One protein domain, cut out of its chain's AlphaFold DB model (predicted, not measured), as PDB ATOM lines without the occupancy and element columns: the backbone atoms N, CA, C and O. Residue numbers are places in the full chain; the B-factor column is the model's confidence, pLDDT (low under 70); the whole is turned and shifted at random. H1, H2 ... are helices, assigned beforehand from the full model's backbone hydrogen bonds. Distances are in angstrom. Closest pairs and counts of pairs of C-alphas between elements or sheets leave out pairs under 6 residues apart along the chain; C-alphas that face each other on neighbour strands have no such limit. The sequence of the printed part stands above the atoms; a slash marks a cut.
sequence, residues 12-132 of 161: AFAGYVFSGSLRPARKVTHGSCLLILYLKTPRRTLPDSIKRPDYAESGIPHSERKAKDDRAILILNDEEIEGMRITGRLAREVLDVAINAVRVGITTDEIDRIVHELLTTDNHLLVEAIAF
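AT A GLANCE: This is residues 12 to 132 of the 161 residues of an uncharacterized protein of Fasciola hepatica (UniProt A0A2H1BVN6). The long helix H3 and the shorter H4 make a V-shaped hairpin, with small H5 near both; H1 and H2 lie away from H3, and before H1 comes a long unnamed stretch, residues 12 to 54, of which residues 14 to 23 stand free. The printed part has 121 residues, 51 of them, under half, in five named helices, H1 to H5 in chain order: all helix, no named strand. It is loose, radius of gyration of the C-alphas 19.3 A, spanning 62 by 35 by 30 A.

IN THESE COORDINATES: H3, residues 78 to 100, runs 33.6 A from C-alpha 78 at (91.029, 66.274, 88.737). H4, residues 108 to 121, spans 20.2 A. H5 is residues 127 to 130, ending at C-alpha 130 (111.097, 59.567, 82.197); H1 is 55 to 58, H2 62 to 67.

HOW THE PARTS SIT: H3, with residues 94 to 98 alone, touches H4 at a steep tilt of 44 degrees, opposite ways; the closest C-alphas, Ala 98 and Ile 111, are 6.3 A apart. H2 and H3 are apart. Every O i to N i+4 pair is within hydrogen-bond range in H2, H3 and H4; H1 and H5 are too short for one.

THE WHOLE: The printed part has no cut and no long link between helices. Confidence is low, under 70, at residues 12 to 13, 24 to 41, 43 and 122 to 132.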
ATOM      1  N   ALA A  12     131.091  40.098  79.063       65.81
ATOM      2  CA  ALA A  12     129.739  40.515  79.424       65.81
ATOM      3  C   ALA A  12     128.616  39.710  78.738       65.81
ATOM      4  O   ALA A  12     127.505  39.650  79.262       65.81
ATOM      5  N   PHE A  13     128.885  39.124  77.571       69.56
ATOM      6  CA  PHE A  13     127.947  38.304  76.802       69.56
ATOM      7  C   PHE A  13     128.550  36.937  76.445       69.56
ATOM      8  O   PHE A  13     128.100  36.289  75.498       69.56
ATOM      9  N   ALA A  14     129.561  36.487  77.193       72.25
ATOM     10  CA  ALA A  14     130.178  35.186  76.984       72.25
ATOM     11  C   ALA A  14     129.123  34.075  77.119       72.25
ATOM     12  O   ALA A  14     128.346  34.040  78.073       72.25
ATOM     13  N   GLY A  15     129.054  33.194  76.119       78.00
ATOM     14  CA  GLY A  15     128.059  32.119  76.056       78.00
ATOM     15  C   GLY A  15     126.648  32.543  75.622       78.00
ATOM     16  O   GLY A  15     125.776  31.683  75.514       78.00
ATOM     17  N   TYR A  16     126.400  33.826  75.332       80.56
ATOM     18  CA  TYR A  16     125.115  34.275  74.792       80.56
ATOM     19  C   TYR A  16     125.071  34.150  73.262       80.56
ATOM     20  O   TYR A  16     125.902  34.712  72.548       80.56
ATOM     21  N   VAL A  17     124.056  33.453  72.745       82.81
ATOM     22  CA  VAL A  17     123.816  33.315  71.301       82.81
ATOM     23  C   VAL A  17     122.786  34.351  70.856       82.81
ATOM     24  O   VAL A  17     121.619  34.295  71.240       82.81
ATOM     25  N   PHE A  18     123.213  35.303  70.027       80.62
ATOM     26  CA  PHE A  18     122.332  36.335  69.482       80.62
ATOM     27  C   PHE A  18     121.389  35.763  68.416       80.62
ATOM     28  O   PHE A  18     121.824  35.050  67.515       80.62
ATOM     29  N   SER A  19     120.110  36.142  68.480       84.19
ATOM     30  CA  SER A  19     119.068  35.684  67.548       84.19
ATOM     31  C   SER A  19     119.093  36.370  66.177       84.19
ATOM     32  O   SER A  19     118.595  35.807  65.207       84.19
ATOM     33  N   GLY A  20     119.651  37.581  66.084       80.62
ATOM     34  CA  GLY A  20     119.661  38.396  64.862       80.62
ATOM     35  C   GLY A  20     121.043  38.935  64.500       80.62
ATOM     36  O   GLY A  20     122.051  38.526  65.071       80.62
ATOM     37  N   SER A  21     121.098  39.880  63.558       75.69
ATOM     38  CA  SER A  21     122.330  40.567  63.127       75.69
ATOM     39  C   SER A  21     122.759  41.708  64.060       75.69
ATOM     40  O   SER A  21     123.927  42.097  64.066       75.69
ATOM     41  N   LEU A  22     121.838  42.231  64.873       74.56
ATOM     42  CA  LEU A  22     122.118  43.311  65.813       74.56
ATOM     43  C   LEU A  22     123.082  42.854  66.913       74.56
ATOM     44  O   LEU A  22     122.959  41.760  67.470       74.56
ATOM     45  N   ARG A  23     124.052  43.710  67.232       73.38
ATOM     46  CA  ARG A  23     125.026  43.513  68.311       73.38
ATOM     47  C   ARG A  23     125.089  44.770  69.180       73.38
ATOM     48  O   ARG A  23     124.897  45.869  68.650       73.38
ATOM     49  N   PRO A  24     125.362  44.638  70.489       68.56
ATOM     50  CA  PRO A  24     125.791  45.757  71.320       68.56
ATOM     51  C   PRO A  24     126.986  46.478  70.685       68.56
ATOM     52  O   PRO A  24     127.859  45.832  70.109       68.56
ATOM     53  N   ALA A  25     127.021  47.811  70.761       63.50
ATOM     54  CA  ALA A  25     128.175  48.558  70.265       63.50
ATOM     55  C   ALA A  25     129.396  48.272  71.156       63.50
ATOM     56  O   ALA A  25     129.273  48.224  72.384       63.50
ATOM     57  N   ARG A  26     130.555  48.041  70.528       61.41
ATOM     58  CA  ARG A  26     131.772  47.515  71.157       61.41
ATOM     59  C   ARG A  26     133.002  48.245  70.636       61.41
ATOM     60  O   ARG A  26     133.142  48.375  69.428       61.41
ATOM     61  N   LYS A  27     133.964  48.570  71.509       49.00
ATOM     62  CA  LYS A  27     135.321  48.965  71.090       49.00
ATOM     63  C   LYS A  27     135.925  47.876  70.188       49.00
ATOM     64  O   LYS A  27     136.297  46.819  70.686       49.00
ATOM     65  N   VAL A  28     136.034  48.129  68.885       47.59
ATOM     66  CA  VAL A  28     136.768  47.260  67.956       47.59
ATOM     67  C   VAL A  28     138.060  47.976  67.579       47.59
ATOM     68  O   VAL A  28     138.040  49.084  67.059       47.59
ATOM     69  N   THR A  29     139.202  47.368  67.874       44.72
ATOM     70  CA  THR A  29     140.501  47.798  67.343       44.72
ATOM     71  C   THR A  29     140.826  46.899  66.161       44.72
ATOM     72  O   THR A  29     141.029  45.706  66.361       44.72
ATOM     73  N   HIS A  30     140.864  47.443  64.944       40.34
ATOM     74  CA  HIS A  30     141.270  46.684  63.761       40.34
ATOM     75  C   HIS A  30     142.682  47.139  63.353       40.34
ATOM     76  O   HIS A  30     142.864  48.178  62.715       40.34
ATOM     77  N   GLY A  31     143.708  46.404  63.794       58.66
ATOM     78  CA  GLY A  31     145.114  46.803  63.630       58.66
ATOM     79  C   GLY A  31     145.489  48.062  64.435       58.66
ATOM     80  O   GLY A  31     145.046  48.234  65.567       58.66
ATOM     81  N   SER A  32     146.307  48.951  63.855       42.34
ATOM     82  CA  SER A  32     146.663  50.270  64.422       42.34
ATOM     83  C   SER A  32     145.610  51.356  64.162       42.34
ATOM     84  O   SER A  32     145.724  52.468  64.678       42.34
ATOM     85  N   CYS A  33     144.578  51.049  63.370       38.97
ATOM     86  CA  CYS A  33     143.480  51.955  63.085       38.97
ATOM     87  C   CYS A  33     142.370  51.727  64.116       38.97
ATOM     88  O   CYS A  33     141.677  50.706  64.119       38.97
ATOM     89  N   LEU A  34     142.197  52.698  65.009       40.97
ATOM     90  CA  LEU A  34     141.092  52.717  65.957       40.97
ATOM     91  C   LEU A  34     139.791  53.012  65.193       40.97
ATOM     92  O   LEU A  34     139.368  54.162  65.094       40.97
ATOM     93  N   LEU A  35     139.155  51.985  64.626       41.50
ATOM     94  CA  LEU A  35     137.787  52.101  64.129       41.50
ATOM     95  C   LEU A  35     136.863  52.139  65.352       41.50
ATOM     96  O   LEU A  35     136.445  51.105  65.860       41.50
ATOM     97  N   ILE A  36     136.607  53.339  65.877       42.47
ATOM     98  CA  ILE A  36     135.796  53.554  67.080       42.47
ATOM     99  C   ILE A  36     134.368  53.061  66.813       42.47
ATOM    100  O   ILE A  36     133.491  53.822  66.421       42.47
ATOM    101  N   LEU A  37     134.104  51.782  67.066       46.62
ATOM    102  CA  LEU A  37     132.751  51.265  67.226       46.62
ATOM    103  C   LEU A  37     132.277  51.620  68.649       46.62
ATOM    104  O   LEU A  37     132.252  50.845  69.588       46.62
ATOM    105  N   TYR A  38     132.008  52.912  68.802       54.09
ATOM    106  CA  TYR A  38     131.149  53.587  69.773       54.09
ATOM    107  C   TYR A  38     131.003  52.964  71.172       54.09
ATOM    108  O   TYR A  38     130.179  52.092  71.444       54.09
ATOM    109  N   LEU A  39     131.777  53.536  72.095       55.84
ATOM    110  CA  LEU A  39     131.601  53.412  73.536       55.84
ATOM    111  C   LEU A  39     130.282  54.078  73.956       55.84
ATOM    112  O   LEU A  39     130.003  55.203  73.549       55.84
ATOM    113  N   LYS A  40     129.501  53.423  74.820       59.91
ATOM    114  CA  LYS A  40     128.369  54.072  75.490       59.91
ATOM    115  C   LYS A  40     128.877  55.298  76.259       59.91
ATOM    116  O   LYS A  40     129.714  55.145  77.149       59.91
ATOM    117  N   THR A  41     128.374  56.482  75.928       65.94
ATOM    118  CA  THR A  41     128.742  57.719  76.623       65.94
ATOM    119  C   THR A  41     128.310  57.661  78.098       65.94
ATOM    120  O   THR A  41     127.356  56.949  78.454       65.94
ATOM    121  N   PRO A  42     129.044  58.343  78.999       72.38
ATOM    122  CA  PRO A  42     128.644  58.455  80.397       72.38
ATOM    123  C   PRO A  42     127.265  59.118  80.498       72.38
ATOM    124  O   PRO A  42     126.855  59.874  79.620       72.38
ATOM    125  N   ARG A  43     126.532  58.822  81.577       69.88
ATOM    126  CA  ARG A  43     125.216  59.436  81.799       69.88
ATOM    127  C   ARG A  43     125.362  60.957  81.850       69.88
ATOM    128  O   ARG A  43     126.208  61.467  82.581       69.88
ATOM    129  N   ARG A  44     124.512  61.647  81.094       74.12
ATOM    130  CA  ARG A  44     124.413  63.107  81.087       74.12
ATOM    131  C   ARG A  44     123.849  63.578  82.431       74.12
ATOM    132  O   ARG A  44     122.957  62.936  82.990       74.12
ATOM    133  N   THR A  45     124.414  64.650  82.975       76.00
ATOM    134  CA  THR A  45     123.984  65.219  84.254       76.00
ATOM    135  C   THR A  45     122.714  66.042  84.073       76.00
ATOM    136  O   THR A  45     122.438  66.568  82.994       76.00
ATOM    137  N   LEU A  46     121.927  66.126  85.142       70.44
ATOM    138  CA  LEU A  46     120.753  66.986  85.221       70.44
ATOM    139  C   LEU A  46     121.028  68.100  86.232       70.44
ATOM    140  O   LEU A  46     121.652  67.815  87.257       70.44
ATOM    141  N   PRO A  47     120.550  69.330  85.994       75.69
ATOM    142  CA  PRO A  47     120.634  70.401  86.979       75.69
ATOM    143  C   PRO A  47     119.837  70.047  88.243       75.69
ATOM    144  O   PRO A  47     118.876  69.276  88.197       75.69
ATOM    145  N   ASP A  48     120.239  70.620  89.378       77.44
ATOM    146  CA  ASP A  48     119.627  70.348  90.689       77.44
ATOM    147  C   ASP A  48     118.265  71.015  90.890       77.44
ATOM    148  O   ASP A  48     117.542  70.672  91.819       77.44
ATOM    149  N   SER A  49     117.886  71.938  90.003       77.62
ATOM    150  CA  SER A  49     116.577  72.594  90.022       77.62
ATOM    151  C   SER A  49     115.417  71.649  89.700       77.62
ATOM    152  O   SER A  49     114.272  71.963  90.018       77.62
ATOM    153  N   ILE A  50     115.687  70.513  89.054       72.94
ATOM    154  CA  ILE A  50     114.648  69.603  88.589       72.94
ATOM    155  C   ILE A  50     114.328  68.568  89.668       72.94
ATOM    156  O   ILE A  50     115.222  67.902  90.192       72.94
ATOM    157  N   LYS A  51     113.037  68.387  89.960       72.25
ATOM    158  CA  LYS A  51     112.565  67.382  90.915       72.25
ATOM    159  C   LYS A  51     112.852  65.973  90.390       72.25
ATOM    160  O   LYS A  51     112.535  65.639  89.248       72.25
ATOM    161  N   ARG A  52     113.494  65.155  91.227       73.75
ATOM    162  CA  ARG A  52     113.928  63.794  90.892       73.75
ATOM    163  C   ARG A  52     113.071  62.771  91.646       73.75
ATOM    164  O   ARG A  52     112.784  62.989  92.822       73.75
ATOM    165  N   PRO A  53     112.688  61.654  91.012       74.38
ATOM    166  CA  PRO A  53     111.978  60.579  91.697       74.38
ATOM    167  C   PRO A  53     112.880  59.795  92.659       74.38
ATOM    168  O   PRO A  53     114.109  59.845  92.577       74.38
ATOM    169  N   ASP A  54     112.250  59.018  93.542       78.75
ATOM    170  CA  ASP A  54     112.881  58.243  94.623       78.75
ATOM    171  C   ASP A  54     113.967  57.260  94.146       78.75
ATOM    172  O   ASP A  54     114.933  56.974  94.858       78.75
ATOM    173  N   TYR A  55     113.843  56.763  92.920       74.94
ATOM    174  CA  TYR A  55     114.787  55.831  92.315       74.94
ATOM    175  C   TYR A  55     115.933  56.498  91.535       74.94
ATOM    176  O   TYR A  55     116.774  55.777  90.992       74.94
ATOM    177  N   ALA A  56     115.990  57.832  91.421       71.31
ATOM    178  CA  ALA A  56     116.973  58.512  90.567       71.31
ATOM    179  C   ALA A  56     118.429  58.272  91.012       71.31
ATOM    180  O   ALA A  56     119.309  58.061  90.176       71.31
ATOM    181  N   GLU A  57     118.667  58.252  92.323       70.69
ATOM    182  CA  GLU A  57     119.996  58.049  92.916       70.69
ATOM    183  C   GLU A  57     120.239  56.583  93.286       70.69
ATOM    184  O   GLU A  57     121.257  55.994  92.924       70.69
ATOM    185  N   SER A  58     119.271  55.968  93.973       73.88
ATOM    186  CA  SER A  58     119.374  54.603  94.500       73.88
ATOM    187  C   SER A  58     119.199  53.522  93.424       73.88
ATOM    188  O   SER A  58     119.618  52.378  93.605       73.88
ATOM    189  N   GLY A  59     118.542  53.851  92.303       71.69
ATOM    190  CA  GLY A  59     118.121  52.895  91.279       71.69
ATOM    191  C   GLY A  59     117.027  51.922  91.737       71.69
ATOM    192  O   GLY A  59     116.664  51.013  90.980       71.69
ATOM    193  N   ILE A  60     116.510  52.075  92.958       74.81
ATOM    194  CA  ILE A  60     115.523  51.192  93.579       74.81
ATOM    195  C   ILE A  60     114.209  51.973  93.751       74.81
ATOM    196  O   ILE A  60     114.177  52.911  94.540       74.81
ATOM    197  N   PRO A  61     113.120  51.597  93.049       78.62
ATOM    198  CA  PRO A  61     111.819  52.247  93.211       78.62
ATOM    199  C   PRO A  61     111.145  51.729  94.482       78.62
ATOM    200  O   PRO A  61     110.610  50.618  94.510       78.62
ATOM    201  N   HIS A  62     111.232  52.493  95.568       81.75
ATOM    202  CA  HIS A  62     110.688  52.092  96.866       81.75
ATOM    203  C   HIS A  62     109.170  52.274  96.917       81.75
ATOM    204  O   HIS A  62     108.466  51.386  97.403       81.75
ATOM    205  N   SER A  63     108.676  53.387  96.372       80.44
ATOM    206  CA  SER A  63     107.249  53.708  96.263       80.44
ATOM    207  C   SER A  63     106.464  52.623  95.516       80.44
ATOM    208  O   SER A  63     105.502  52.070  96.049       80.44
ATOM    209  N   GLU A  64     106.927  52.228  94.332       80.75
ATOM    210  CA  GLU A  64     106.257  51.211  93.518       80.75
ATOM    211  C   GLU A  64     106.342  49.807  94.105       80.75
ATOM    212  O   GLU A  64     105.383  49.046  94.032       80.75
ATOM    213  N   ARG A  65     107.480  49.438  94.710       83.12
ATOM    214  CA  ARG A  65     107.611  48.133  95.377       83.12
ATOM    215  C   ARG A  65     106.609  47.988  96.509       83.12
ATOM    216  O   ARG A  65     106.062  46.907  96.672       83.12
ATOM    217  N   LYS A  66     106.372  49.069  97.254       81.38
ATOM    218  CA  LYS A  66     105.368  49.105  98.316       81.38
ATOM    219  C   LYS A  66     103.948  49.021  97.750       81.38
ATOM    220  O   LYS A  66     103.124  48.318  98.314       81.38
ATOM    221  N   ALA A  67     103.682  49.696  96.630       79.38
ATOM    222  CA  ALA A  67     102.373  49.682  95.976       79.38
ATOM    223  C   ALA A  67     102.067  48.373  95.223       79.38
ATOM    224  O   ALA A  67     100.907  48.066  94.989       79.38
ATOM    225  N   LYS A  68     103.080  47.584  94.842       76.00
ATOM    226  CA  LYS A  68     102.911  46.345  94.063       76.00
ATOM    227  C   LYS A  68     102.119  45.259  94.798       76.00
ATOM    228  O   LYS A  68     101.472  44.438  94.147       76.00
ATOM    229  N   ASP A  69     102.199  45.238  96.124       72.81
ATOM    230  CA  ASP A  69     101.465  44.273  96.944       72.81
ATOM    231  C   ASP A  69      99.977  44.652  97.073       72.81
ATOM    232  O   ASP A  69      99.130  43.784  97.308       72.81
ATOM    233  N   ASP A  70      99.638  45.920  96.819       75.81
ATOM    234  CA  ASP A  70      98.267  46.406  96.759       75.81
ATOM    235  C   ASP A  70      97.674  46.192  95.359       75.81
ATOM    236  O   ASP A  70      98.167  46.673  94.343       75.81
ATOM    237  N   ARG A  71      96.534  45.495  95.289       78.44
ATOM    238  CA  ARG A  71      95.747  45.342  94.045       78.44
ATOM    239  C   ARG A  71      94.841  46.545  93.758       78.44
ATOM    240  O   ARG A  71      93.966  46.464  92.897       78.44
ATOM    241  N   ALA A  72      94.993  47.624  94.519       80.25
ATOM    242  CA  ALA A  72      94.172  48.814  94.403       80.25
ATOM    243  C   ALA A  72      94.579  49.621  93.163       80.25
ATOM    244  O   ALA A  72      95.743  49.977  92.989       80.25
ATOM    245  N   ILE A  73      93.607  49.921  92.304       83.06
ATOM    246  CA  ILE A  73      93.800  50.826  91.169       83.06
ATOM    247  C   ILE A  73      93.643  52.254  91.692       83.06
ATOM    248  O   ILE A  73      92.613  52.585  92.279       83.06
ATOM    249  N   LEU A  74      94.662  53.086  91.480       83.25
ATOM    250  CA  LEU A  74      94.628  54.497  91.856       83.25
ATOM    251  C   LEU A  74      93.584  55.229  91.006       83.25
ATOM    252  O   LEU A  74      93.670  55.245  89.778       83.25
ATOM    253  N   ILE A  75      92.601  55.831  91.671       89.38
ATOM    254  CA  ILE A  75      91.657  56.760  91.052       89.38
ATOM    255  C   ILE A  75      92.236  58.157  91.262       89.38
ATOM    256  O   ILE A  75      92.380  58.594  92.400       89.38
ATOM    257  N   LEU A  76      92.612  58.807  90.163       88.00
ATOM    258  CA  LEU A  76      93.239  60.126  90.178       88.00
ATOM    259  C   LEU A  76      92.201  61.227  90.422       88.00
ATOM    260  O   LEU A  76      91.072  61.143  89.934       88.00
ATOM    261  N   ASN A  77      92.615  62.273  91.130       92.19
ATOM    262  CA  ASN A  77      91.849  63.504  91.299       92.19
ATOM    263  C   ASN A  77      91.948  64.393  90.046       92.19
ATOM    264  O   ASN A  77      92.846  64.219  89.221       92.19
ATOM    265  N   ASP A  78      91.072  65.392  89.917       93.88
ATOM    266  CA  ASP A  78      91.029  66.274  88.737       93.88
ATOM    267  C   ASP A  78      92.370  66.978  88.454       93.88
ATOM    268  O   ASP A  78      92.786  67.088  87.298       93.88
ATOM    269  N   GLU A  79      93.086  67.392  89.502       86.50
ATOM    270  CA  GLU A  79      94.415  68.012  89.395       86.50
ATOM    271  C   GLU A  79      95.474  67.033  88.866       86.50
ATOM    272  O   GLU A  79      96.283  67.380  88.004       86.50
ATOM    273  N   GLU A  80      95.452  65.784  89.339       81.44
ATOM    274  CA  GLU A  80      96.379  64.735  88.903       81.44
ATOM    275  C   GLU A  80      96.098  64.323  87.455       81.44
ATOM    276  O   GLU A  80      97.024  64.110  86.670       81.44
ATOM    277  N   ILE A  81      94.820  64.269  87.066       86.50
ATOM    278  CA  ILE A  81      94.408  64.024  85.682       86.50
ATOM    279  C   ILE A  81      94.933  65.137  84.769       86.50
ATOM    280  O   ILE A  81      95.448  64.843  83.688       86.50
ATOM    281  N   GLU A  82      94.840  66.400  85.183       86.31
ATOM    282  CA  GLU A  82      95.373  67.507  84.389       86.31
ATOM    283  C   GLU A  82      96.903  67.461  84.298       86.31
ATOM    284  O   GLU A  82      97.462  67.620  83.210       86.31
ATOM    285  N   GLY A  83      97.585  67.103  85.391       79.38
ATOM    286  CA  GLY A  83      99.020  66.816  85.378       79.38
ATOM    287  C   GLY A  83      99.398  65.730  84.361       79.38
ATOM    288  O   GLY A  83     100.348  65.897  83.588       79.38
ATOM    289  N   MET A  84      98.614  64.651  84.279       80.75
ATOM    290  CA  MET A  84      98.808  63.585  83.289       80.75
ATOM    291  C   MET A  84      98.573  64.062  81.848       80.75
ATOM    292  O   MET A  84      99.314  63.664  80.947       80.75
ATOM    293  N   ARG A  85      97.590  64.941  81.608       85.88
ATOM    294  CA  ARG A  85      97.341  65.522  80.273       85.88
ATOM    295  C   ARG A  85      98.485  66.417  79.813       85.88
ATOM    296  O   ARG A  85      98.909  66.307  78.661       85.88
ATOM    297  N   ILE A  86      98.991  67.272  80.701       83.50
ATOM    298  CA  ILE A  86     100.141  68.140  80.423       83.50
ATOM    299  C   ILE A  86     101.368  67.276  80.120       83.50
ATOM    300  O   ILE A  86     101.995  67.444  79.077       83.50
ATOM    301  N   THR A  87     101.649  66.286  80.972       77.81
ATOM    302  CA  THR A  87     102.764  65.344  80.786       77.81
ATOM    303  C   THR A  87     102.675  64.622  79.442       77.81
ATOM    304  O   THR A  87     103.661  64.559  78.709       77.81
ATOM    305  N   GLY A  88     101.490  64.125  79.073       78.56
ATOM    306  CA  GLY A  88     101.270  63.456  77.790       78.56
ATOM    307  C   GLY A  88     101.496  64.366  76.578       78.56
ATOM    308  O   GLY A  88     102.071  63.925  75.583       78.56
ATOM    309  N   ARG A  89     101.097  65.644  76.660       83.19
ATOM    310  CA  ARG A  89     101.331  66.629  75.591       83.19
ATOM    311  C   ARG A  89     102.819  66.912  75.406       83.19
ATOM    312  O   ARG A  89     103.319  66.805  74.291       83.19
ATOM    313  N   LEU A  90     103.530  67.178  76.499       79.38
ATOM    314  CA  LEU A  90     104.969  67.439  76.460       79.38
ATOM    315  C   LEU A  90     105.752  66.207  75.977       79.38
ATOM    316  O   LEU A  90     106.678  66.327  75.181       79.38
ATOM    317  N   ALA A  91     105.354  65.001  76.396       79.12
ATOM    318  CA  ALA A  91     105.960  63.763  75.911       79.12
ATOM    319  C   ALA A  91     105.809  63.607  74.389       79.12
ATOM    320  O   ALA A  91     106.727  63.117  73.726       79.12
ATOM    321  N   ARG A  92     104.679  64.053  73.822       83.75
ATOM    322  CA  ARG A  92     104.475  64.043  72.373       83.75
ATOM    323  C   ARG A  92     105.399  65.026  71.658       83.75
ATOM    324  O   ARG A  92     106.026  64.632  70.682       83.75
ATOM    325  N   GLU A  93     105.528  66.246  72.167       83.38
ATOM    326  CA  GLU A  93     106.425  67.263  71.601       83.38
ATOM    327  C   GLU A  93     107.881  66.775  71.578       83.38
ATOM    328  O   GLU A  93     108.561  66.864  70.556       83.38
ATOM    329  N   VAL A  94     108.337  66.164  72.676       81.50
ATOM    330  CA  VAL A  94     109.678  65.566  72.766       81.50
ATOM    331  C   VAL A  94     109.856  64.433  71.750       81.50
ATOM    332  O   VAL A  94     110.903  64.332  71.108       81.50
ATOM    333  N   LEU A  95     108.837  63.587  71.579       83.56
ATOM    334  CA  LEU A  95     108.878  62.492  70.615       83.56
ATOM    335  C   LEU A  95     108.925  63.000  69.167       83.56
ATOM    336  O   LEU A  95     109.663  62.441  68.358       83.56
ATOM    337  N   ASP A  96     108.192  64.062  68.839       84.94
ATOM    338  CA  ASP A  96     108.207  64.657  67.500       84.94
ATOM    339  C   ASP A  96     109.595  65.221  67.155       84.94
ATOM    340  O   ASP A  96     110.102  65.000  66.052       84.94
ATOM    341  N   VAL A  97     110.269  65.865  68.113       85.88
ATOM    342  CA  VAL A  97     111.666  66.304  67.943       85.88
ATOM    343  C   VAL A  97     112.600  65.109  67.740       85.88
ATOM    344  O   VAL A  97     113.447  65.138  66.844       85.88
ATOM    345  N   ALA A  98     112.429  64.037  68.519       82.75
ATOM    346  CA  ALA A  98     113.243  62.832  68.388       82.75
ATOM    347  C   ALA A  98     113.081  62.171  67.009       82.75
ATOM    348  O   ALA A  98     114.080  61.815  66.390       82.75
ATOM    349  N   ILE A  99     111.848  62.051  66.506       84.50
ATOM    350  CA  ILE A  99     111.549  61.472  65.187       84.50
ATOM    351  C   ILE A  99     112.180  62.310  64.070       84.50
ATOM    352  O   ILE A  99     112.800  61.757  63.166       84.50
ATOM    353  N   ASN A 100     112.107  63.639  64.152       86.38
ATOM    354  CA  ASN A 100     112.710  64.528  63.151       86.38
ATOM    355  C   ASN A 100     114.250  64.454  63.109       86.38
ATOM    356  O   ASN A 100     114.873  64.802  62.097       86.38
ATOM    357  N   ALA A 101     114.871  63.999  64.200       83.88
ATOM    358  CA  ALA A 101     116.306  63.761  64.289       83.88
ATOM    359  C   ALA A 101     116.733  62.389  63.733       83.88
ATOM    360  O   ALA A 101     117.929  62.148  63.584       83.88
ATOM    361  N   VAL A 102     115.801  61.489  63.406       84.00
ATOM    362  CA  VAL A 102     116.115  60.159  62.868       84.00
ATOM    363  C   VAL A 102     116.540  60.260  61.407       84.00
ATOM    364  O   VAL A 102     115.760  60.666  60.549       84.00
ATOM    365  N   ARG A 103     117.784  59.867  61.107       80.81
ATOM    366  CA  ARG A 103     118.320  59.761  59.739       80.81
ATOM    367  C   ARG A 103     119.338  58.626  59.659       80.81
ATOM    368  O   ARG A 103     119.997  58.314  60.653       80.81
ATOM    369  N   VAL A 104     119.505  58.044  58.471       82.00
ATOM    370  CA  VAL A 104     120.572  57.064  58.206       82.00
ATOM    371  C   VAL A 104     121.924  57.686  58.577       82.00
ATOM    372  O   VAL A 104     122.192  58.840  58.246       82.00
ATOM    373  N   GLY A 105     122.774  56.953  59.297       77.75
ATOM    374  CA  GLY A 105     124.063  57.474  59.772       77.75
ATOM    375  C   GLY A 105     124.027  58.193  61.131       77.75
ATOM    376  O   GLY A 105     125.087  58.380  61.727       77.75
ATOM    377  N   ILE A 106     122.848  58.506  61.688       78.06
ATOM    378  CA  ILE A 106     122.725  59.062  63.045       78.06
ATOM    379  C   ILE A 106     122.729  57.947  64.096       78.06
ATOM    380  O   ILE A 106     122.084  56.905  63.950       78.06
ATOM    381  N   THR A 107     123.474  58.166  65.181       75.88
ATOM    382  CA  THR A 107     123.558  57.204  66.283       75.88
ATOM    383  C   THR A 107     122.423  57.394  67.281       75.88
ATOM    384  O   THR A 107     121.930  58.496  67.517       75.88
ATOM    385  N   THR A 108     122.055  56.305  67.947       74.56
ATOM    386  CA  THR A 108     121.065  56.320  69.032       74.56
ATOM    387  C   THR A 108     121.520  57.150  70.236       74.56
ATOM    388  O   THR A 108     120.679  57.631  70.993       74.56
ATOM    389  N   ASP A 109     122.831  57.355  70.414       75.00
ATOM    390  CA  ASP A 109     123.345  58.251  71.453       75.00
ATOM    391  C   ASP A 109     123.175  59.731  71.102       75.00
ATOM    392  O   ASP A 109     122.936  60.545  71.992       75.00
ATOM    393  N   GLU A 110     123.244  60.072  69.815       79.69
ATOM    394  CA  GLU A 110     123.019  61.442  69.356       79.69
ATOM    395  C   GLU A 110     121.543  61.834  69.490       79.69
ATOM    396  O   GLU A 110     121.229  62.927  69.953       79.69
ATOM    397  N   ILE A 111     120.619  60.915  69.195       80.44
ATOM    398  CA  ILE A 111     119.185  61.158  69.417       80.44
ATOM    399  C   ILE A 111     118.892  61.329  70.918       80.44
ATOM    400  O   ILE A 111     118.156  62.233  71.310       80.44
ATOM    401  N   ASP A 112     119.510  60.511  71.779       78.19
ATOM    402  CA  ASP A 112     119.406  60.653  73.240       78.19
ATOM    403  C   ASP A 112     119.941  62.002  73.736       78.19
ATOM    404  O   ASP A 112     119.358  62.585  74.646       78.19
ATOM    405  N   ARG A 113     121.011  62.523  73.125       81.94
ATOM    406  CA  ARG A 113     121.543  63.851  73.441       81.94
ATOM    407  C   ARG A 113     120.522  64.949  73.156       81.94
ATOM    408  O   ARG A 113     120.275  65.766  74.036       81.94
ATOM    409  N   ILE A 114     119.928  64.941  71.965       84.31
ATOM    410  CA  ILE A 114     118.934  65.940  71.545       84.31
ATOM    411  C   ILE A 114     117.737  65.925  72.501       84.31
ATOM    412  O   ILE A 114     117.306  66.970  72.984       84.31
ATOM    413  N   VAL A 115     117.243  64.731  72.837       81.94
ATOM    414  CA  VAL A 115     116.136  64.565  73.789       81.94
ATOM    415  C   VAL A 115     116.525  65.055  75.189       81.94
ATOM    416  O   VAL A 115     115.744  65.754  75.831       81.94
ATOM    417  N   HIS A 116     117.730  64.733  75.667       78.88
ATOM    418  CA  HIS A 116     118.217  65.177  76.978       78.88
ATOM    419  C   HIS A 116     118.328  66.703  77.072       78.88
ATOM    420  O   HIS A 116     117.931  67.291  78.080       78.88
ATOM    421  N   GLU A 117     118.855  67.350  76.033       82.31
ATOM    422  CA  GLU A 117     119.000  68.809  75.967       82.31
ATOM    423  C   GLU A 117     117.633  69.509  75.955       82.31
ATOM    424  O   GLU A 117     117.429  70.452  76.724       82.31
ATOM    425  N   LEU A 118     116.670  68.990  75.185       81.56
ATOM    426  CA  LEU A 118     115.295  69.501  75.133       81.56
ATOM    427  C   LEU A 118     114.589  69.402  76.497       81.56
ATOM    428  O   LEU A 118     113.967  70.353  76.967       81.56
ATOM    429  N   LEU A 119     114.724  68.258  77.172       76.00
ATOM    430  CA  LEU A 119     114.134  68.038  78.497       76.00
ATOM    431  C   LEU A 119     114.752  68.932  79.577       76.00
ATOM    432  O   LEU A 119     114.067  69.334  80.515       76.00
ATOM    433  N   THR A 120     116.044  69.233  79.456       75.38
ATOM    434  CA  THR A 120     116.763  70.057  80.435       75.38
ATOM    435  C   THR A 120     116.468  71.548  80.264       75.38
ATOM    436  O   THR A 120     116.424  72.267  81.261       75.38
ATOM    437  N   THR A 121     116.280  72.000  79.021       72.06
ATOM    438  CA  THR A 121     116.179  73.427  78.673       72.06
ATOM    439  C   THR A 121     114.739  73.930  78.669       72.06
ATOM    440  O   THR A 121     114.473  74.980  79.244       72.06
ATOM    441  N   ASP A 122     113.812  73.174  78.072       65.56
ATOM    442  CA  ASP A 122     112.462  73.676  77.777       65.56
ATOM    443  C   ASP A 122     111.389  73.068  78.694       65.56
ATOM    444  O   ASP A 122     110.436  73.737  79.087       65.56
ATOM    445  N   ASN A 123     111.562  71.803  79.089       59.16
ATOM    446  CA  ASN A 123     110.504  70.998  79.705       59.16
ATOM    447  C   ASN A 123     110.876  70.484  81.105       59.16
ATOM    448  O   ASN A 123     110.744  69.291  81.391       59.16
ATOM    449  N   HIS A 124     111.283  71.399  82.000       55.91
ATOM    450  CA  HIS A 124     111.716  71.147  83.391       55.91
ATOM    451  C   HIS A 124     110.825  70.191  84.217       55.91
ATOM    452  O   HIS A 124     111.270  69.660  85.233       55.91
ATOM    453  N   LEU A 125     109.573  69.973  83.808       49.91
ATOM    454  CA  LEU A 125     108.564  69.174  84.507       49.91
ATOM    455  C   LEU A 125     108.588  67.671  84.161       49.91
ATOM    456  O   LEU A 125     107.978  66.878  84.872       49.91
ATOM    457  N   LEU A 126     109.281  67.244  83.099       52.19
ATOM    458  CA  LEU A 126     109.174  65.868  82.580       52.19
ATOM    459  C   LEU A 126     110.125  64.837  83.209       52.19
ATOM    460  O   LEU A 126     110.020  63.640  82.921       52.19
ATOM    461  N   VAL A 127     111.054  65.251  84.070       49.66
ATOM    462  CA  VAL A 127     112.054  64.323  84.629       49.66
ATOM    463  C   VAL A 127     111.428  63.305  85.590       49.66
ATOM    464  O   VAL A 127     111.933  62.184  85.683       49.66
ATOM    465  N   GLU A 128     110.290  63.617  86.219       40.25
ATOM    466  CA  GLU A 128     109.565  62.648  87.053       40.25
ATOM    467  C   GLU A 128     108.983  61.478  86.236       40.25
ATOM    468  O   GLU A 128     108.963  60.350  86.725       40.25
ATOM    469  N   ALA A 129     108.582  61.705  84.977       39.75
ATOM    470  CA  ALA A 129     107.940  60.691  84.133       39.75
ATOM    471  C   ALA A 129     108.934  59.776  83.389       39.75
ATOM    472  O   ALA A 129     108.626  58.623  83.093       39.75
ATOM    473  N   ILE A 130     110.138  60.268  83.079       45.91
ATOM    474  CA  ILE A 130     111.097  59.567  82.197       45.91
ATOM    475  C   ILE A 130     112.131  58.758  82.993       45.91
ATOM    476  O   ILE A 130     112.849  57.909  82.453       45.91
ATOM    477  N   ALA A 131     112.215  58.976  84.300       38.16
ATOM    478  CA  ALA A 131     113.281  58.394  85.089       38.16
ATOM    479  C   ALA A 131     113.018  56.931  85.506       38.16
ATOM    480  O   ALA A 131     113.911  56.327  86.104       38.16
ATOM    481  N   PHE A 132     111.893  56.301  85.132       27.53
ATOM    482  CA  PHE A 132     111.691  54.883  85.429       27.53
ATOM    483  C   PHE A 132     112.808  54.036  84.794       27.53
ATOM    484  O   PHE A 132     112.947  53.938  83.577       27.53
TER     485      PHE A 132